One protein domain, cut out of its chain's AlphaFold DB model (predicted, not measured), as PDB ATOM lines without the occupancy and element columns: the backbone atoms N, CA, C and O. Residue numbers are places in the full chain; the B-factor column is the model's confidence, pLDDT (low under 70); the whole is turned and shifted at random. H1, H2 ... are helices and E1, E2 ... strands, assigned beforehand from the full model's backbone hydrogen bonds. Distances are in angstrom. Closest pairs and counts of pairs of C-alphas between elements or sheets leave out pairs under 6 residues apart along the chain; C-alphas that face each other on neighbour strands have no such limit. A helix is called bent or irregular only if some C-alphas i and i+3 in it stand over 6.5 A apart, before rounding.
ATOM      1  N   ASP A  31      39.670 -22.303  53.333       81.00
ATOM      2  CA  ASP A  31      38.771 -22.668  54.414       81.00
ATOM      3  C   ASP A  31      37.426 -23.151  53.848       81.00
ATOM      4  O   ASP A  31      36.864 -22.522  52.940       81.00
ATOM      5  N   PRO A  32      36.878 -24.260  54.377       85.56
ATOM      6  CA  PRO A  32      35.563 -24.729  53.980       85.56
ATOM      7  C   PRO A  32      34.511 -23.639  54.193       85.56
ATOM      8  O   PRO A  32      34.448 -22.995  55.241       85.56
ATOM      9  N   ILE A  33      33.641 -23.460  53.205       89.00
ATOM     10  CA  ILE A  33      32.509 -22.538  53.282       89.00
ATOM     11  C   ILE A  33      31.238 -23.308  53.614       89.00
ATOM     12  O   ILE A  33      31.142 -24.513  53.377       89.00
ATOM     13  N   LYS A  34      30.232 -22.606  54.138       92.12
ATOM     14  CA  LYS A  34      28.928 -23.211  54.403       92.12
ATOM     15  C   LYS A  34      28.298 -23.704  53.100       92.12
ATOM     16  O   LYS A  34      28.195 -22.954  52.129       92.12
ATOM     17  N   LEU A  35      27.837 -24.948  53.113       92.88
ATOM     18  CA  LEU A  35      27.135 -25.578  52.008       92.88
ATOM     19  C   LEU A  35      25.835 -24.801  51.718       92.88
ATOM     20  O   LEU A  35      25.024 -24.600  52.633       92.88
ATOM     21  N   PRO A  36      25.609 -24.341  50.475       95.25
ATOM     22  CA  PRO A  36      24.366 -23.671  50.123       95.25
ATOM     23  C   PRO A  36      23.155 -24.595  50.296       95.25
ATOM     24  O   PRO A  36      23.230 -25.806  50.081       95.25
ATOM     25  N   LYS A  37      22.011 -24.017  50.678       95.06
ATOM     26  CA  LYS A  37      20.781 -24.777  50.940       95.06
ATOM     27  C   LYS A  37      20.353 -25.558  49.692       95.06
ATOM     28  O   LYS A  37      20.169 -24.963  48.636       95.06
ATOM     29  N   GLY A  38      20.129 -26.863  49.850       93.06
ATOM     30  CA  GLY A  38      19.673 -27.752  48.776       93.06
ATOM     31  C   GLY A  38      20.785 -28.311  47.886       93.06
ATOM     32  O   GLY A  38      20.473 -29.030  46.943       93.06
ATOM     33  N   LEU A  39      22.054 -28.007  48.173       95.38
ATOM     34  CA  LEU A  39      23.202 -28.591  47.482       95.38
ATOM     35  C   LEU A  39      23.874 -29.660  48.344       95.38
ATOM     36  O   LEU A  39      23.707 -29.680  49.561       95.38
ATOM     37  N   LEU A  40      24.670 -30.514  47.704       92.69
ATOM     38  CA  LEU A  40      25.529 -31.507  48.347       92.69
ATOM     39  C   LEU A  40      26.990 -31.256  47.962       92.69
ATOM     40  O   LEU A  40      27.281 -30.801  46.856       92.69
ATOM     41  N   ALA A  41      27.927 -31.562  48.860       92.25
ATOM     42  CA  ALA A  41      29.348 -31.500  48.530       92.25
ATOM     43  C   ALA A  41      29.728 -32.644  47.575       92.25
ATOM     44  O   ALA A  41      29.270 -33.780  47.715       92.25
ATOM     45  N   CYS A  42      30.592 -32.358  46.604       92.69
ATOM     46  CA  CYS A  42      31.124 -33.370  45.707       92.69
ATOM     47  C   CYS A  42      32.126 -34.288  46.433       92.69
ATOM     48  O   CYS A  42      33.086 -33.803  47.023       92.69
ATOM     49  N   GLU A  43      31.973 -35.612  46.318       89.44
ATOM     50  CA  GLU A  43      32.878 -36.615  46.920       89.44
ATOM     51  C   GLU A  43      34.357 -36.423  46.546       89.44
ATOM     52  O   GLU A  43      35.241 -36.679  47.362       89.44
ATOM     53  N   GLY A  44      34.636 -36.007  45.307       90.50
ATOM     54  CA  GLY A  44      35.999 -35.825  44.812       90.50
ATOM     55  C   GLY A  44      36.563 -34.450  45.158       90.50
ATOM     56  O   GLY A  44      37.439 -34.322  46.011       90.50
ATOM     57  N   CYS A  45      36.066 -33.417  44.473       92.94
ATOM     58  CA  CYS A  45      36.633 -32.067  44.543       92.94
ATOM     59  C   CYS A  45      36.071 -31.188  45.675       92.94
ATOM     60  O   CYS A  45      36.584 -30.087  45.886       92.94
ATOM     61  N   GLY A  46      35.036 -31.651  46.384       91.81
ATOM     62  CA  GLY A  46      34.444 -31.005  47.557       91.81
ATOM     63  C   GLY A  46      33.567 -29.779  47.295       91.81
ATOM     64  O   GLY A  46      33.012 -29.254  48.252       91.81
ATOM     65  N   ILE A  47      33.403 -29.313  46.052       94.31
ATOM     66  CA  ILE A  47      32.522 -28.165  45.743       94.31
ATOM     67  C   ILE A  47      31.042 -28.527  45.911       94.31
ATOM     68  O   ILE A  47      30.671 -29.693  45.771       94.31
ATOM     69  N   ALA A  48      30.192 -27.533  46.168       95.31
ATOM     70  CA  ALA A  48      28.744 -27.724  46.203       95.31
ATOM     71  C   ALA A  48      28.170 -27.987  44.801       95.31
ATOM     72  O   ALA A  48      28.568 -27.339  43.833       95.31
ATOM     73  N   HIS A  49      27.218 -28.915  44.697       96.06
ATOM     74  CA  HIS A  49      26.548 -29.263  43.446       96.06
ATOM     75  C   HIS A  49      25.111 -29.754  43.700       96.06
ATOM     76  O   HIS A  49      24.824 -30.345  44.742       96.06
ATOM     77  N   ASP A  50      24.211 -29.540  42.739       94.31
ATOM     78  CA  ASP A  50      22.787 -29.921  42.753       94.31
ATOM     79  C   ASP A  50      22.537 -31.314  42.138       94.31
ATOM     80  O   ASP A  50      21.571 -31.548  41.415       94.31
ATOM     81  N   GLY A  51      23.447 -32.257  42.395       91.38
ATOM     82  CA  GLY A  51      23.376 -33.604  41.827       91.38
ATOM     83  C   GLY A  51      22.581 -34.590  42.691       91.38
ATOM     84  O   GLY A  51      22.252 -34.290  43.842       91.38
ATOM     85  N   PRO A  52      22.306 -35.803  42.174       92.62
ATOM     86  CA  PRO A  52      21.662 -36.848  42.958       92.62
ATOM     87  C   PRO A  52      22.501 -37.185  44.194       92.62
ATOM     88  O   PRO A  52      23.739 -37.209  44.136       92.62
ATOM     89  N   ALA A  53      21.813 -37.452  45.303       89.38
ATOM     90  CA  ALA A  53      22.448 -37.906  46.526       89.38
ATOM     91  C   ALA A  53      23.026 -39.311  46.326       89.38
ATOM     92  O   ALA A  53      22.354 -40.233  45.864       89.38
ATOM     93  N   ILE A  54      24.286 -39.464  46.703       85.62
ATOM     94  CA  ILE A  54      24.997 -40.726  46.810       85.62
ATOM     95  C   ILE A  54      25.217 -40.940  48.308       85.62
ATOM     96  O   ILE A  54      25.832 -40.112  48.983       85.62
ATOM     97  N   LEU A  55      24.669 -42.031  48.839       73.62
ATOM     98  CA  LEU A  55      24.813 -42.389  50.247       73.62
ATOM     99  C   LEU A  55      26.220 -42.933  50.509       73.62
ATOM    100  O   LEU A  55      26.642 -43.907  49.881       73.62
ATOM    101  N   ALA A  56      26.929 -42.331  51.467       66.31
ATOM    102  CA  ALA A  56      28.161 -42.905  51.985       66.31
ATOM    103  C   ALA A  56      27.903 -44.250  52.674       66.31
ATOM    104  O   ALA A  56      26.910 -44.429  53.382       66.31
ATOM    105  N   ILE A  57      28.881 -45.147  52.552       60.69
ATOM    106  CA  ILE A  57      29.051 -46.331  53.402       60.69
ATOM    107  C   ILE A  57      28.926 -45.902  54.880       60.69
ATOM    108  O   ILE A  57      29.455 -44.838  55.229       60.69
ATOM    109  N   PRO A  58      28.261 -46.693  55.749       62.09
ATOM    110  CA  PRO A  58      28.225 -46.440  57.185       62.09
ATOM    111  C   PRO A  58      29.626 -46.124  57.696       62.09
ATOM    112  O   PRO A  58      30.555 -46.912  57.521       62.09
ATOM    113  N   ARG A  59      29.791 -44.943  58.288       68.31
ATOM    114  CA  ARG A  59      31.065 -44.549  58.877       68.31
ATOM    115  C   ARG A  59      31.045 -44.883  60.344       68.31
ATOM    116  O   ARG A  59      30.048 -44.672  61.033       68.31
ATOM    117  N   SER A  60      32.185 -45.312  60.832       74.81
ATOM    118  CA  SER A  60      32.469 -45.324  62.244       74.81
ATOM    119  C   SER A  60      33.659 -44.421  62.526       74.81
ATOM    120  O   SER A  60      34.537 -44.222  61.684       74.81
ATOM    121  N   ARG A  61      33.669 -43.806  63.705       76.56
ATOM    122  CA  ARG A  61      34.844 -43.096  64.204       76.56
ATOM    123  C   ARG A  61      35.319 -43.800  65.453       76.56
ATOM    124  O   ARG A  61      34.539 -44.026  66.380       76.56
ATOM    125  N   THR A  62      36.599 -44.131  65.460       80.56
ATOM    126  CA  THR A  62      37.271 -44.659  66.640       80.56
ATOM    127  C   THR A  62      37.634 -43.495  67.544       80.56
ATOM    128  O   THR A  62      38.362 -42.584  67.151       80.56
ATOM    129  N   TYR A  63      37.111 -43.519  68.760       82.44
ATOM    130  CA  TYR A  63      37.451 -42.586  69.821       82.44
ATOM    131  C   TYR A  63      38.222 -43.326  70.900       82.44
ATOM    132  O   TYR A  63      37.944 -44.490  71.167       82.44
ATOM    133  N   VAL A  64      39.145 -42.644  71.566       88.00
ATOM    134  CA  VAL A  64      39.734 -43.159  72.802       88.00
ATOM    135  C   VAL A  64      38.845 -42.697  73.952       88.00
ATOM    136  O   VAL A  64      38.633 -41.496  74.129       88.00
ATOM    137  N   ASN A  65      38.247 -43.634  74.688       91.12
ATOM    138  CA  ASN A  65      37.407 -43.300  75.835       91.12
ATOM    139  C   ASN A  65      38.262 -42.866  77.047       91.12
ATOM    140  O   ASN A  65      39.490 -42.918  77.019       91.12
ATOM    141  N   ALA A  66      37.617 -42.468  78.149       91.50
ATOM    142  CA  ALA A  66      38.311 -42.033  79.369       91.50
ATOM    143  C   ALA A  66      39.223 -43.108  80.003       91.50
ATOM    144  O   ALA A  66      40.052 -42.781  80.847       91.50
ATOM    145  N   LYS A  67      39.077 -44.379  79.611       93.75
ATOM    146  CA  LYS A  67      39.900 -45.505  80.066       93.75
ATOM    147  C   LYS A  67      41.074 -45.811  79.127       93.75
ATOM    148  O   LYS A  67      41.812 -46.754  79.383       93.75
ATOM    149  N   GLY A  68      41.246 -45.048  78.046       92.75
ATOM    150  CA  GLY A  68      42.268 -45.322  77.037       92.75
ATOM    151  C   GLY A  68      41.869 -46.395  76.016       92.75
ATOM    152  O   GLY A  68      42.703 -46.801  75.213       92.75
ATOM    153  N   GLU A  69      40.617 -46.859  76.016       95.38
ATOM    154  CA  GLU A  69      40.152 -47.913  75.110       95.38
ATOM    155  C   GLU A  69      39.637 -47.311  73.798       95.38
ATOM    156  O   GLU A  69      38.933 -46.295  73.799       95.38
ATOM    157  N   ALA A  70      39.948 -47.965  72.678       92.00
ATOM    158  CA  ALA A  70      39.382 -47.636  71.378       92.00
ATOM    159  C   ALA A  70      37.905 -48.058  71.323       92.00
ATOM    160  O   ALA A  70      37.582 -49.242  71.392       92.00
ATOM    161  N   VAL A  71      37.005 -47.086  71.193       91.69
ATOM    162  CA  VAL A  71      35.561 -47.284  71.050       91.69
ATOM    163  C   VAL A  71      35.126 -46.781  69.686       91.69
ATOM    164  O   VAL A  71      35.274 -45.603  69.358       91.69
ATOM    165  N   GLU A  72      34.546 -47.679  68.908       89.06
ATOM    166  CA  GLU A  72      33.979 -47.383  67.604       89.06
ATOM    167  C   GLU A  72      32.540 -46.872  67.775       89.06
ATOM    168  O   GLU A  72      31.690 -47.558  68.345       89.06
ATOM    169  N   LYS A  73      32.254 -45.642  67.329       85.69
ATOM    170  CA  LYS A  73      30.889 -45.095  67.322       85.69
ATOM    171  C   LYS A  73      30.390 -44.925  65.890       85.69
ATOM    172  O   LYS A  73      31.115 -44.331  65.086       85.69
ATOM    173  N   PRO A  74      29.163 -45.375  65.576       80.75
ATOM    174  CA  PRO A  74      28.558 -45.125  64.277       80.75
ATOM    175  C   PRO A  74      28.313 -43.624  64.094       80.75
ATOM    176  O   PRO A  74      27.844 -42.938  65.003       80.75
ATOM    177  N   ILE A  75      28.640 -43.122  62.909       77.31
ATOM    178  CA  ILE A  75      28.305 -41.776  62.451       77.31
ATOM    179  C   ILE A  75      27.163 -41.915  61.448       77.31
ATOM    180  O   ILE A  75      27.136 -42.866  60.663       77.31
ATOM    181  N   ALA A  76      26.228 -40.964  61.467       77.56
ATOM    182  CA  ALA A  76      25.204 -40.877  60.435       77.56
ATOM    183  C   ALA A  76      25.856 -40.911  59.033       77.56
ATOM    184  O   ALA A  76      26.902 -40.278  58.841       77.56
ATOM    185  N   PRO A  77      25.277 -41.644  58.065       77.31
ATOM    186  CA  PRO A  77      25.753 -41.624  56.690       77.31
ATOM    187  C   PRO A  77      25.846 -40.183  56.189       77.31
ATOM    188  O   PRO A  77      24.927 -39.389  56.384       77.31
ATOM    189  N   LEU A  78      26.971 -39.845  55.568       80.94
ATOM    190  CA  LEU A  78      27.133 -38.553  54.921       80.94
ATOM    191  C   LEU A  78      26.514 -38.636  53.527       80.94
ATOM    192  O   LEU A  78      26.896 -39.499  52.735       80.94
ATOM    193  N   GLU A  79      25.582 -37.744  53.220       87.56
ATOM    194  CA  GLU A  79      25.104 -37.573  51.851       87.56
ATOM    195  C   GLU A  79      26.079 -36.686  51.083       87.56
ATOM    196  O   GLU A  79      26.523 -35.640  51.563       87.56
ATOM    197  N   TYR A  80      26.431 -37.114  49.880       90.12
ATOM    198  CA  TYR A  80      27.269 -36.346  48.970       90.12
ATOM    199  C   TYR A  80      26.767 -36.518  47.544       90.12
ATOM    200  O   TYR A  80      25.852 -37.288  47.274       90.12
ATOM    201  N   THR A  81      27.372 -35.806  46.605       93.50
ATOM    202  CA  THR A  81      27.088 -35.983  45.180       93.50
ATOM    203  C   THR A  81      28.384 -36.089  44.375       93.50
ATOM    204  O   THR A  81      29.488 -36.101  44.930       93.50
ATOM    205  N   ARG A  82      28.286 -36.186  43.050       93.06
ATOM    206  CA  ARG A  82      29.422 -36.060  42.130       93.06
ATOM    207  C   ARG A  82      29.083 -35.009  41.086       93.06
ATOM    208  O   ARG A  82      28.100 -35.145  40.369       93.06
ATOM    209  N   CYS A  83      29.913 -33.971  40.988       95.19
ATOM    210  CA  CYS A  83      29.815 -33.033  39.872       95.19
ATOM    211  C   CYS A  83      30.124 -33.757  38.540       95.19
ATOM    212  O   CYS A  83      30.710 -34.848  38.566       95.19
ATOM    213  N   PRO A  84      29.777 -33.178  37.375       96.44
ATOM    214  CA  PRO A  84      30.031 -33.780  36.066       96.44
ATOM    215  C   PRO A  84      31.485 -34.224  35.864       96.44
ATOM    216  O   PRO A  84      31.733 -35.328  35.382       96.44
ATOM    217  N   ASP A  85      32.449 -33.421  36.321       95.94
ATOM    218  CA  ASP A  85      33.871 -33.754  36.210       95.94
ATOM    219  C   ASP A  85      34.247 -34.980  37.041       95.94
ATOM    220  O   ASP A  85      34.859 -35.917  36.528       95.94
ATOM    221  N   CYS A  86      33.864 -35.013  38.321       94.81
ATOM    222  CA  CYS A  86      34.148 -36.162  39.179       94.81
ATOM    223  C   CYS A  86      33.365 -37.412  38.755       94.81
ATOM    224  O   CYS A  86      33.873 -38.514  38.943       94.81
ATOM    225  N   THR A  87      32.180 -37.259  38.154       95.56
ATOM    226  CA  THR A  87      31.427 -38.365  37.541       95.56
ATOM    227  C   THR A  87      32.216 -38.958  36.382       95.56
ATOM    228  O   THR A  87      32.549 -40.135  36.425       95.56
ATOM    229  N   ARG A  88      32.668 -38.127  35.433       95.94
ATOM    230  CA  ARG A  88      33.501 -38.573  34.308       95.94
ATOM    231  C   ARG A  88      34.770 -39.296  34.769       95.94
ATOM    232  O   ARG A  88      35.120 -40.331  34.214       95.94
ATOM    233  N   LEU A  89      35.471 -38.772  35.779       95.44
ATOM    234  CA  LEU A  89      36.664 -39.436  36.326       95.44
ATOM    235  C   LEU A  89      36.323 -40.779  36.991       95.44
ATOM    236  O   LEU A  89      37.084 -41.732  36.869       95.44
ATOM    237  N   ASN A  90      35.188 -40.860  37.687       93.44
ATOM    238  CA  ASN A  90      34.713 -42.097  38.296       93.44
ATOM    239  C   ASN A  90      34.313 -43.143  37.241       93.44
ATOM    240  O   ASN A  90      34.595 -44.325  37.430       93.44
ATOM    241  N   ASP A  91      33.711 -42.714  36.134       94.88
ATOM    242  CA  ASP A  91      33.322 -43.591  35.028       94.88
ATOM    243  C   ASP A  91      34.556 -44.172  34.325       94.88
ATOM    244  O   ASP A  91      34.623 -45.379  34.111       94.88
ATOM    245  N   VAL A  92      35.583 -43.346  34.069       94.62
ATOM    246  CA  VAL A  92      36.882 -43.813  33.539       94.62
ATOM    247  C   VAL A  92      37.548 -44.810  34.490       94.62
ATOM    248  O   VAL A  92      38.200 -45.749  34.044       94.62
ATOM    249  N   ALA A  93      37.379 -44.638  35.802       94.62
ATOM    250  CA  ALA A  93      37.925 -45.571  36.781       94.62
ATOM    251  C   ALA A  93      37.203 -46.928  36.816       94.62
ATOM    252  O   ALA A  93      37.727 -47.859  37.423       94.62
ATOM    253  N   GLY A  94      36.005 -47.056  36.231       93.81
ATOM    254  CA  GLY A  94      35.252 -48.315  36.214       93.81
ATOM    255  C   GLY A  94      34.941 -48.878  37.608       93.81
ATOM    256  O   GLY A  94      34.790 -50.084  37.767       93.81
ATOM    257  N   GLY A  95      34.896 -48.018  38.633       87.31
ATOM    258  CA  GLY A  95      34.725 -48.418  40.033       87.31
ATOM    259  C   GLY A  95      36.008 -48.836  40.767       87.31
ATOM    260  O   GLY A  95      35.945 -49.045  41.977       87.31
ATOM    261  N   ASP A  96      37.170 -48.904  40.103       94.12
ATOM    262  CA  ASP A  96      38.443 -49.174  40.778       94.12
ATOM    263  C   ASP A  96      38.911 -47.952  41.583       94.12
ATOM    264  O   ASP A  96      39.207 -46.878  41.048       94.12
ATOM    265  N   GLU A  97      39.009 -48.122  42.900       91.19
ATOM    266  CA  GLU A  97      39.355 -47.036  43.812       91.19
ATOM    267  C   GLU A  97      40.763 -46.483  43.553       91.19
ATOM    268  O   GLU A  97      40.960 -45.266  43.585       91.19
ATOM    269  N   ARG A  98      41.751 -47.342  43.262       93.25
ATOM    270  CA  ARG A  98      43.139 -46.896  43.035       93.25
ATOM    271  C   ARG A  98      43.249 -46.071  41.757       93.25
ATOM    272  O   ARG A  98      43.964 -45.063  41.734       93.25
ATOM    273  N   THR A  99      42.517 -46.455  40.721       95.81
ATOM    274  CA  THR A  99      42.407 -45.726  39.458       95.81
ATOM    275  C   THR A  99      41.697 -44.398  39.670       95.81
ATOM    276  O   THR A  99      42.244 -43.359  39.301       95.81
ATOM    277  N   ARG A 100      40.555 -44.385  40.367       94.75
ATOM    278  CA  ARG A 100      39.837 -43.150  40.726       94.75
ATOM    279  C   ARG A 100      40.730 -42.174  41.493       94.75
ATOM    280  O   ARG A 100      40.820 -41.004  41.129       94.75
ATOM    281  N   ASN A 101      41.444 -42.660  42.505       94.12
ATOM    282  CA  ASN A 101      42.382 -41.865  43.298       94.12
ATOM    283  C   ASN A 101      43.515 -41.293  42.435       94.12
ATOM    284  O   ASN A 101      43.882 -40.127  42.580       94.12
ATOM    285  N   SER A 102      44.035 -42.087  41.497       95.44
ATOM    286  CA  SER A 102      45.048 -41.631  40.538       95.44
ATOM    287  C   SER A 102      44.519 -40.504  39.650       95.44
ATOM    288  O   SER A 102      45.189 -39.489  39.482       95.44
ATOM    289  N   LEU A 103      43.301 -40.647  39.128       96.62
ATOM    290  CA  LEU A 103      42.646 -39.648  38.283       96.62
ATOM    291  C   LEU A 103      42.349 -38.345  39.038       96.62
ATOM    292  O   LEU A 103      42.580 -37.261  38.506       96.62
ATOM    293  N   TYR A 104      41.905 -38.430  40.295       95.44
ATOM    294  CA  TYR A 104      41.743 -37.257  41.159       95.44
ATOM    295  C   TYR A 104      43.075 -36.549  41.405       95.44
ATOM    296  O   TYR A 104      43.153 -35.326  41.304       95.44
ATOM    297  N   ALA A 105      44.144 -37.303  41.661       95.25
ATOM    298  CA  ALA A 105      45.472 -36.732  41.832       95.25
ATOM    299  C   ALA A 105      45.938 -35.971  40.580       95.25
ATOM    300  O   ALA A 105      46.450 -34.861  40.702       95.25
ATOM    301  N   LEU A 106      45.701 -36.502  39.376       96.25
ATOM    302  CA  LEU A 106      45.998 -35.788  38.128       96.25
ATOM    303  C   LEU A 106      45.190 -34.491  38.000       96.25
ATOM    304  O   LEU A 106      45.766 -33.447  37.690       96.25
ATOM    305  N   ALA A 107      43.894 -34.527  38.324       96.50
ATOM    306  CA  ALA A 107      43.038 -33.342  38.299       96.50
ATOM    307  C   ALA A 107      43.537 -32.236  39.250       96.50
ATOM    308  O   ALA A 107      43.554 -31.063  38.875       96.50
ATOM    309  N   VAL A 108      44.026 -32.596  40.444       95.06
ATOM    310  CA  VAL A 108      44.610 -31.651  41.418       95.06
ATOM    311  C   VAL A 108      45.812 -30.890  40.854       95.06
ATOM    312  O   VAL A 108      45.978 -29.703  41.143       95.06
ATOM    313  N   VAL A 109      46.663 -31.562  40.071       95.00
ATOM    314  CA  VAL A 109      47.840 -30.953  39.424       95.00
ATOM    315  C   VAL A 109      47.564 -30.500  37.990       95.00
ATOM    316  O   VAL A 109      48.507 -30.230  37.250       95.00
ATOM    317  N   GLN A 110      46.285 -30.385  37.615       95.50
ATOM    318  CA  GLN A 110      45.823 -29.896  36.311       95.50
ATOM    319  C   GLN A 110      46.377 -30.696  35.123       95.50
ATOM    320  O   GLN A 110      46.578 -30.164  34.032       95.50
ATOM    321  N   VAL A 111      46.618 -31.991  35.325       95.00
ATOM    322  CA  VAL A 111      46.973 -32.917  34.252       95.00
ATOM    323  C   VAL A 111      45.682 -33.556  33.729       95.00
ATOM    324  O   VAL A 111      44.931 -34.126  34.526       95.00
ATOM    325  N   PRO A 112      45.397 -33.480  32.414       94.88
ATOM    326  CA  PRO A 112      44.245 -34.152  31.827       94.88
ATOM    327  C   PRO A 112      44.258 -35.655  32.121       94.88
ATOM    328  O   PRO A 112      45.312 -36.292  32.111       94.88
ATOM    329  N   ALA A 113      43.078 -36.224  32.366       93.62
ATOM    330  CA  ALA A 113      42.939 -37.667  32.517       93.62
ATOM    331  C   ALA A 113      43.375 -38.364  31.211       93.62
ATOM    332  O   ALA A 113      42.843 -38.009  30.156       93.62
ATOM    333  N   PRO A 114      44.326 -39.315  31.251       93.75
ATOM    334  CA  PRO A 114      44.693 -40.089  30.072       93.75
ATOM    335  C   PRO A 114      43.557 -41.040  29.681       93.75
ATOM    336  O   PRO A 114      42.756 -41.429  30.531       93.75
ATOM    337  N   GLU A 115      43.536 -41.457  28.415       91.69
ATOM    338  CA  GLU A 115      42.622 -42.506  27.936       91.69
ATOM    339  C   GLU A 115      42.835 -43.825  28.692       91.69
ATOM    340  O   GLU A 115      41.871 -44.469  29.093       91.69
ATOM    341  N   ASP A 116      44.100 -44.179  28.950       93.06
ATOM    342  CA  ASP A 116      44.489 -45.316  29.783       93.06
ATOM    343  C   ASP A 116      45.268 -44.841  31.029       93.06
ATOM    344  O   ASP A 116      46.445 -44.458  30.928       93.06
ATOM    345  N   PRO A 117      44.644 -44.845  32.223       93.62
ATOM    346  CA  PRO A 117      45.310 -44.486  33.470       93.62
ATOM    347  C   PRO A 117      46.169 -45.613  34.054       93.62
ATOM    348  O   PRO A 117      46.973 -45.334  34.948       93.62
ATOM    349  N   THR A 118      46.055 -46.853  33.561       92.56
ATOM    350  CA  THR A 118      46.697 -48.055  34.127       92.56
ATOM    351  C   THR A 118      48.194 -47.871  34.407       92.56
ATOM    352  O   THR A 118      48.629 -48.180  35.522       92.56
ATOM    353  N   PRO A 119      49.007 -47.277  33.504       89.38
ATOM    354  CA  PRO A 119      50.442 -47.101  33.748       89.38
ATOM    355  C   PRO A 119      50.772 -46.184  34.936       89.38
ATOM    356  O   PRO A 119      51.880 -46.241  35.480       89.38
ATOM    357  N   LEU A 120      49.835 -45.315  35.328       91.56
ATOM    358  CA  LEU A 120      50.002 -44.339  36.405       91.56
ATOM    359  C   LEU A 120      49.522 -44.860  37.757       91.56
ATOM    360  O   LEU A 120      49.984 -44.351  38.777       91.56
ATOM    361  N   VAL A 121      48.653 -45.875  37.792       92.44
ATOM    362  CA  VAL A 121      48.003 -46.345  39.028       92.44
ATOM    363  C   VAL A 121      49.014 -46.774  40.092       92.44
ATOM    364  O   VAL A 121      48.854 -46.436  41.265       92.44
ATOM    365  N   GLN A 122      50.102 -47.442  39.697       89.06
ATOM    366  CA  GLN A 122      51.154 -47.876  40.628       89.06
ATOM    367  C   GLN A 122      51.872 -46.710  41.335       89.06
ATOM    368  O   GLN A 122      52.338 -46.866  42.460       89.06
ATOM    369  N   TRP A 123      51.948 -45.544  40.686       89.00
ATOM    370  CA  TRP A 123      52.644 -44.358  41.193       89.00
ATOM    371  C   TRP A 123      51.689 -43.417  41.923       89.00
ATOM    372  O   TRP A 123      52.009 -42.873  42.979       89.00
ATOM    373  N   MET A 124      50.507 -43.227  41.342       93.00
ATOM    374  CA  MET A 124      49.559 -42.195  41.738       93.00
ATOM    375  C   MET A 124      48.489 -42.720  42.693       93.00
ATOM    376  O   MET A 124      47.974 -41.931  43.471       93.00
ATOM    377  N   GLY A 125      48.170 -44.018  42.699       88.75
ATOM    378  CA  GLY A 125      47.026 -44.545  43.454       88.75
ATOM    379  C   GLY A 125      47.150 -44.339  44.963       88.75
ATOM    380  O   GLY A 125      46.198 -43.908  45.610       88.75
ATOM    381  N   THR A 126      48.343 -44.575  45.521       87.38
ATOM    382  CA  THR A 126      48.606 -44.390  46.958       87.38
ATOM    383  C   THR A 126      48.564 -42.916  47.355       87.38
ATOM    384  O   THR A 126      47.926 -42.553  48.340       87.38
ATOM    385  N   ILE A 127      49.209 -42.043  46.575       88.19
ATOM    386  CA  ILE A 127      49.251 -40.603  46.869       88.19
ATOM    387  C   ILE A 127      47.888 -39.953  46.599       88.19
ATOM    388  O   ILE A 127      47.466 -39.071  47.340       88.19
ATOM    389  N   GLY A 128      47.160 -40.436  45.595       87.25
ATOM    390  CA  GLY A 128      45.797 -40.034  45.283       87.25
ATOM    391  C   GLY A 128      44.789 -40.402  46.366       87.25
ATOM    392  O   GLY A 128      43.806 -39.691  46.539       87.25
ATOM    393  N   GLY A 129      45.052 -41.435  47.174       85.56
ATOM    394  CA  GLY A 129      44.240 -41.729  48.362       85.56
ATOM    395  C   GLY A 129      44.201 -40.574  49.376       85.56
ATOM    396  O   GLY A 129      43.247 -40.453  50.144       85.56
ATOM    397  N   LEU A 130      45.195 -39.676  49.338       82.00
ATOM    398  CA  LEU A 130      45.259 -38.460  50.161       82.00
ATOM    399  C   LEU A 130      44.442 -37.289  49.585       82.00
ATOM    400  O   LEU A 130      44.349 -36.242  50.223       82.00
ATOM    401  N   VAL A 131      43.905 -37.435  48.369       82.56
ATOM    402  CA  VAL A 131      43.158 -36.389  47.652       82.56
ATOM    403  C   VAL A 131      41.669 -36.441  47.961       82.56
ATOM    404  O   VAL A 131      40.988 -35.440  47.779       82.56
ATOM    405  N   SER A 132      41.133 -37.573  48.418       71.75
ATOM    406  CA  SER A 132      39.695 -37.688  48.667       71.75
ATOM    407  C   SER A 132      39.236 -36.705  49.749       71.75
ATOM    408  O   SER A 132      39.723 -36.755  50.879       71.75
ATOM    409  N   TRP A 133      38.264 -35.846  49.413       68.31
ATOM    410  CA  TRP A 133      37.609 -34.926  50.359       68.31
ATOM    411  C   TRP A 133      36.975 -35.671  51.538       68.31
ATOM    412  O   TRP A 133      36.839 -35.154  52.643       68.31
ATOM    413  N   LEU A 134      36.616 -36.929  51.303       63.97
ATOM    414  CA  LEU A 134      35.915 -37.776  52.245       63.97
ATOM    415  C   LEU A 134      36.834 -38.568  53.198       63.97
ATOM    416  O   LEU A 134      36.290 -39.267  54.055       63.97
ATOM    417  N   ASN A 135      38.167 -38.416  53.112       56.22
ATOM    418  CA  ASN A 135      39.149 -38.908  54.099       56.22
ATOM    419  C   ASN A 135      39.355 -37.863  55.237       56.22
ATOM    420  O   ASN A 135      39.350 -36.660  54.990       56.22
ATOM    421  N   PRO A 136      39.508 -38.265  56.514       43.56
ATOM    422  CA  PRO A 136      38.613 -37.854  57.599       43.56
ATOM    423  C   PRO A 136      39.247 -36.850  58.577       43.56
ATOM    424  O   PRO A 136      39.289 -37.086  59.785       43.56
ATOM    425  N   GLY A 137      39.732 -35.721  58.062       45.91
ATOM    426  CA  GLY A 137      40.085 -34.587  58.920       45.91
ATOM    427  C   GLY A 137      38.838 -33.880  59.446       45.91
ATOM    428  O   GLY A 137      38.620 -33.831  60.651       45.91
ATOM    429  N   GLU A 138      37.988 -33.404  58.529       51.91
ATOM    430  CA  GLU A 138      36.929 -32.426  58.823       51.91
ATOM    431  C   GLU A 138      35.757 -32.338  57.801       51.91
ATOM    432  O   GLU A 138      35.078 -31.311  57.788       51.91
ATOM    433  N   PRO A 139      35.429 -33.331  56.937       56.44
ATOM    434  CA  PRO A 139      34.247 -33.184  56.086       56.44
ATOM    435  C   PRO A 139      32.992 -33.186  56.966       56.44
ATOM    436  O   PRO A 139      32.632 -34.203  57.566       56.44
ATOM    437  N   SER A 140      32.334 -32.035  57.067       67.88
ATOM    438  CA  SER A 140      31.029 -31.908  57.711       67.88
ATOM    439  C   SER A 140      29.939 -31.881  56.644       67.88
ATOM    440  O   SER A 140      30.151 -31.368  55.547       67.88
ATOM    441  N   ALA A 141      28.755 -32.395  56.979       75.81
ATOM    442  CA  ALA A 141      27.575 -32.327  56.112       75.81
ATOM    443  C   ALA A 141      27.153 -30.885  55.769       75.81
ATOM    444  O   ALA A 141      26.333 -30.669  54.886       75.81
ATOM    445  N   GLU A 142      27.708 -29.901  56.475       85.81
ATOM    446  CA  GLU A 142      27.322 -28.497  56.391       85.81
ATOM    447  C   GLU A 142      28.312 -27.637  55.606       85.81
ATOM    448  O   GLU A 142      28.059 -26.444  55.449       85.81
ATOM    449  N   HIS A 143      29.429 -28.199  55.128       89.06
ATOM    450  CA  HIS A 143      30.475 -27.432  54.452       89.06
ATOM    451  C   HIS A 143      30.876 -28.033  53.104       89.06
ATOM    452  O   HIS A 143      30.793 -29.238  52.866       89.06
ATOM    453  N   CYS A 144      31.354 -27.164  52.223       91.38
ATOM    454  CA  CYS A 144      31.955 -27.511  50.946       91.38
ATOM    455  C   CYS A 144      33.223 -26.686  50.718       91.38
ATOM    456  O   CYS A 144      33.486 -25.696  51.400       91.38
ATOM    457  N   ASN A 145      33.995 -27.071  49.712       91.12
ATOM    458  CA  ASN A 145      35.122 -26.278  49.262       91.12
ATOM    459  C   ASN A 145      34.652 -25.041  48.486       91.12
ATOM    460  O   ASN A 145      33.719 -25.148  47.682       91.12
ATOM    461  N   PRO A 146      35.333 -23.893  48.648       90.81
ATOM    462  CA  PRO A 146      35.047 -22.687  47.872       90.81
ATOM    463  C   PRO A 146      35.377 -22.836  46.379       90.81
ATOM    464  O   PRO A 146      34.808 -22.135  45.547       90.81
ATOM    465  N   TYR A 147      36.279 -23.752  46.023       92.62
ATOM    466  CA  TYR A 147      36.646 -24.073  44.645       92.62
ATOM    467  C   TYR A 147      37.221 -25.503  44.556       92.62
ATOM    468  O   TYR A 147      37.542 -26.102  45.590       92.62
ATOM    469  N   PRO A 148      37.352 -26.095  43.351       93.44
ATOM    470  CA  PRO A 148      37.789 -27.480  43.212       93.44
ATOM    471  C   PRO A 148      39.128 -27.763  43.899       93.44
ATOM    472  O   PRO A 148      40.138 -27.110  43.626       93.44
ATOM    473  N   TRP A 149      39.137 -28.796  44.746       92.38
ATOM    474  CA  TRP A 149      40.328 -29.304  45.434       92.38
ATOM    475  C   TRP A 149      40.943 -28.362  46.481       92.38
ATOM    476  O   TRP A 149      42.096 -28.576  46.863       92.38
ATOM    477  N   ALA A 150      40.227 -27.331  46.952       90.31
ATOM    478  CA  ALA A 150      40.729 -26.397  47.976       90.31
ATOM    479  C   ALA A 150      41.236 -27.118  49.242       90.31
ATOM    480  O   ALA A 150      42.231 -26.731  49.845       90.31
ATOM    481  N   HIS A 151      40.641 -28.266  49.564       86.50
ATOM    482  CA  HIS A 151      41.042 -29.124  50.677       86.50
ATOM    483  C   HIS A 151      42.414 -29.785  50.547       86.50
ATOM    484  O   HIS A 151      42.974 -30.278  51.530       86.50
ATOM    485  N   VAL A 152      42.971 -29.842  49.337       88.00
ATOM    486  CA  VAL A 152      44.270 -30.465  49.101       88.00
ATOM    487  C   VAL A 152      45.369 -29.453  49.400       88.00
ATOM    488  O   VAL A 152      45.641 -28.550  48.606       88.00
ATOM    489  N   SER A 153      46.039 -29.650  50.537       84.94
ATOM    490  CA  SER A 153      47.151 -28.801  50.977       84.94
ATOM    491  C   SER A 153      48.248 -28.648  49.916       84.94
ATOM    492  O   SER A 153      48.520 -29.567  49.136       84.94
ATOM    493  N   LEU A 154      48.967 -27.521  49.941       83.62
ATOM    494  CA  LEU A 154      50.122 -27.286  49.063       83.62
ATOM    495  C   LEU A 154      51.184 -28.393  49.182       83.62
ATOM    496  O   LEU A 154      51.760 -28.815  48.179       83.62
ATOM    497  N   GLY A 155      51.400 -28.920  50.393       82.56
ATOM    498  CA  GLY A 155      52.301 -30.050  50.625       82.56
ATOM    499  C   GLY A 155      51.853 -31.328  49.909       82.56
ATOM    500  O   GLY A 155      52.680 -32.014  49.309       82.56
ATOM    501  N   HIS A 156      50.552 -31.636  49.912       87.31
ATOM    502  CA  HIS A 156      49.998 -32.757  49.147       87.31
ATOM    503  C   HIS A 156      50.075 -32.512  47.639       87.31
ATOM    504  O   HIS A 156      50.527 -33.394  46.915       87.31
ATOM    505  N   ARG A 157      49.741 -31.305  47.165       90.56
ATOM    506  CA  ARG A 157      49.883 -30.924  45.747       90.56
ATOM    507  C   ARG A 157      51.317 -31.114  45.250       90.56
ATOM    508  O   ARG A 157      51.521 -31.662  44.168       90.56
ATOM    509  N   ARG A 158      52.315 -30.733  46.057       87.94
ATOM    510  CA  ARG A 158      53.734 -30.963  45.751       87.94
ATOM    511  C   ARG A 158      54.053 -32.454  45.626       87.94
ATOM    512  O   ARG A 158      54.609 -32.850  44.608       87.94
ATOM    513  N   LYS A 159      53.645 -33.278  46.600       87.62
ATOM    514  CA  LYS A 159      53.854 -34.741  46.564       87.62
ATOM    515  C   LYS A 159      53.209 -35.391  45.336       87.62
ATOM    516  O   LYS A 159      53.820 -36.245  44.702       87.62
ATOM    517  N   ILE A 160      51.998 -34.969  44.974       92.06
ATOM    518  CA  ILE A 160      51.300 -35.442  43.770       92.06
ATOM    519  C   ILE A 160      52.099 -35.087  42.513       92.06
ATOM    520  O   ILE A 160      52.309 -35.938  41.649       92.06
ATOM    521  N   LYS A 161      52.589 -33.845  42.418       93.62
ATOM    522  CA  LYS A 161      53.409 -33.399  41.286       93.62
ATOM    523  C   LYS A 161      54.723 -34.178  41.192       93.62
ATOM    524  O   LYS A 161      55.103 -34.588  40.101       93.62
ATOM    525  N   GLU A 162      55.402 -34.405  42.314       89.44
ATOM    526  CA  GLU A 162      56.626 -35.214  42.384       89.44
ATOM    527  C   GLU A 162      56.379 -36.652  41.908       89.44
ATOM    528  O   GLU A 162      57.139 -37.165  41.087       89.44
ATOM    529  N   ALA A 163      55.281 -37.273  42.346       89.31
ATOM    530  CA  ALA A 163      54.892 -38.614  41.921       89.31
ATOM    531  C   ALA A 163      54.589 -38.694  40.423       89.31
ATOM    532  O   ALA A 163      55.052 -39.612  39.744       89.31
ATOM    533  N   TYR A 164      53.874 -37.702  39.887       93.88
ATOM    534  CA  TYR A 164      53.606 -37.612  38.456       93.88
ATOM    535  C   TYR A 164      54.903 -37.476  37.647       93.88
ATOM    536  O   TYR A 164      55.112 -38.207  36.679       93.88
ATOM    537  N   LEU A 165      55.814 -36.591  38.066       91.06
ATOM    538  CA  LEU A 165      57.111 -36.417  37.409       91.06
ATOM    539  C   LEU A 165      57.959 -37.694  37.466       91.06
ATOM    540  O   LEU A 165      58.610 -38.037  36.480       91.06
ATOM    541  N   LEU A 166      57.929 -38.420  38.584       86.44
ATOM    542  CA  LEU A 166      58.607 -39.706  38.726       86.44
ATOM    543  C   LEU A 166      58.014 -40.773  37.794       86.44
ATOM    544  O   LEU A 166      58.766 -41.507  37.151       86.44
ATOM    545  N   ALA A 167      56.685 -40.823  37.662       88.75
ATOM    546  CA  ALA A 167      56.008 -41.717  36.727       88.75
ATOM    547  C   ALA A 167      56.387 -41.402  35.270       88.75
ATOM    548  O   ALA A 167      56.683 -42.313  34.497       88.75
ATOM    549  N   MET A 168      56.437 -40.118  34.895       90.25
ATOM    550  CA  MET A 168      56.847 -39.693  33.551       90.25
ATOM    551  C   MET A 168      58.305 -40.041  33.253       90.25
ATOM    552  O   MET A 168      58.585 -40.607  32.198       90.25
ATOM    553  N   ARG A 169      59.221 -39.781  34.196       84.00
ATOM    554  CA  ARG A 169      60.636 -40.170  34.073       84.00
ATOM    555  C   ARG A 169      60.778 -41.675  33.887       84.00
ATOM    556  O   ARG A 169      61.368 -42.108  32.908       84.00
ATOM    557  N   SER A 170      60.106 -42.459  34.727       79.88
ATOM    558  CA  SER A 170      60.138 -43.922  34.636       79.88
ATOM    559  C   SER A 170      59.651 -44.437  33.278       79.88
ATOM    560  O   SER A 170      60.201 -45.400  32.756       79.88
ATOM    561  N   ARG A 171      58.646 -43.797  32.663       81.19
ATOM    562  CA  ARG A 171      58.161 -44.178  31.324       81.19
ATOM    563  C   ARG A 171      59.152 -43.857  30.210       81.19
ATOM    564  O   ARG A 171      59.243 -44.632  29.261       81.19
ATOM    565  N   ILE A 172      59.844 -42.724  30.305       81.69
ATOM    566  CA  ILE A 172      60.922 -42.375  29.372       81.69
ATOM    567  C   ILE A 172      62.045 -43.405  29.511       81.69
ATOM    568  O   ILE A 172      62.483 -43.973  28.515       81.69
ATOM    569  N   ASP A 173      62.418 -43.720  30.747       77.69
ATOM    570  CA  ASP A 173      63.511 -44.635  31.052       77.69
ATOM    571  C   ASP A 173      63.226 -46.083  30.626       77.69
ATOM    572  O   ASP A 173      64.138 -46.770  30.182       77.69
ATOM    573  N   ILE A 174      61.971 -46.550  30.706       77.06
ATOM    574  CA  ILE A 174      61.571 -47.888  30.224       77.06
ATOM    575  C   ILE A 174      61.764 -48.027  28.707       77.06
ATOM    576  O   ILE A 174      62.056 -49.118  28.225       77.06
ATOM    577  N   LYS A 175      61.577 -46.945  27.943       78.75
ATOM    578  CA  LYS A 175      61.732 -46.955  26.478       78.75
ATOM    579  C   LYS A 175      63.141 -46.604  26.015       78.75
ATOM    580  O   LYS A 175      63.443 -46.758  24.833       78.75
ATOM    581  N   ALA A 176      63.973 -46.085  26.905       84.44
ATOM    582  CA  ALA A 176      65.332 -45.714  26.578       84.44
ATOM    583  C   ALA A 176      66.216 -46.966  26.470       84.44
ATOM    584  O   ALA A 176      66.030 -47.947  27.193       84.44
TER     585      ALA A 176
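Overview. This is residues 31 to 176 of the 323 residues of an uncharacterized protein of Nocardioides simplex (UniProt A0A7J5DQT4). A two-stranded antiparallel hairpin, E1 and E2, lies at one end, a cluster of four mostly crossed helices at the other, with long loops between. The 146 printed residues hold, in order, E1, E2, H1, H2, H3, H4; the class is mostly helix, with under half of the residues in named elements. The whole is compact, radius of gyration of the C-alphas 16.9 A, spanning 58 by 41 by 28 A.

Along the chain. Find C-alpha 59 at (31.065, -44.549, 58.877), where E1, residues 59 to 64, begins; E2 is 70 to 75. Then come H1, 84 to 92, H2, 97 to 108, and H3, 118 to 128, irregular, C-alphas 123 and 126 being 7.0 A apart. H4, 154 to 175, runs 32.1 A to (61.732, -46.955, 26.478).

Arrangement. Across hairpin E1 and E2, N 63 and O 71 are 2.8 A apart, within hydrogen-bond range. The hub H2 touches H3, about perpendicular at 77 degrees; closest C-alphas, Asn 101 and Gly 128, 4.4 A. With residues 100 to 104 alone, H2 touches H1 in a helical hairpin; closest C-alphas, Arg 100 and Asn 90, 5.8 A. With residues 159 to 167 alone, H4 touches H3 in another; closest C-alphas, Ala 167 and Trp 123, 6.2 A. Every O i to N i+4 pair is within range in H1 and H2, 17 of 18 in H4, 3 of 7 in H3, whose O i to N i+3 pairs number 3 of 8.

Size, cuts and confidence. The printed part has no cut; link H3 to H4 is long. Look for pLDDT under 70 at residues 56 to 59 and 133 to 140.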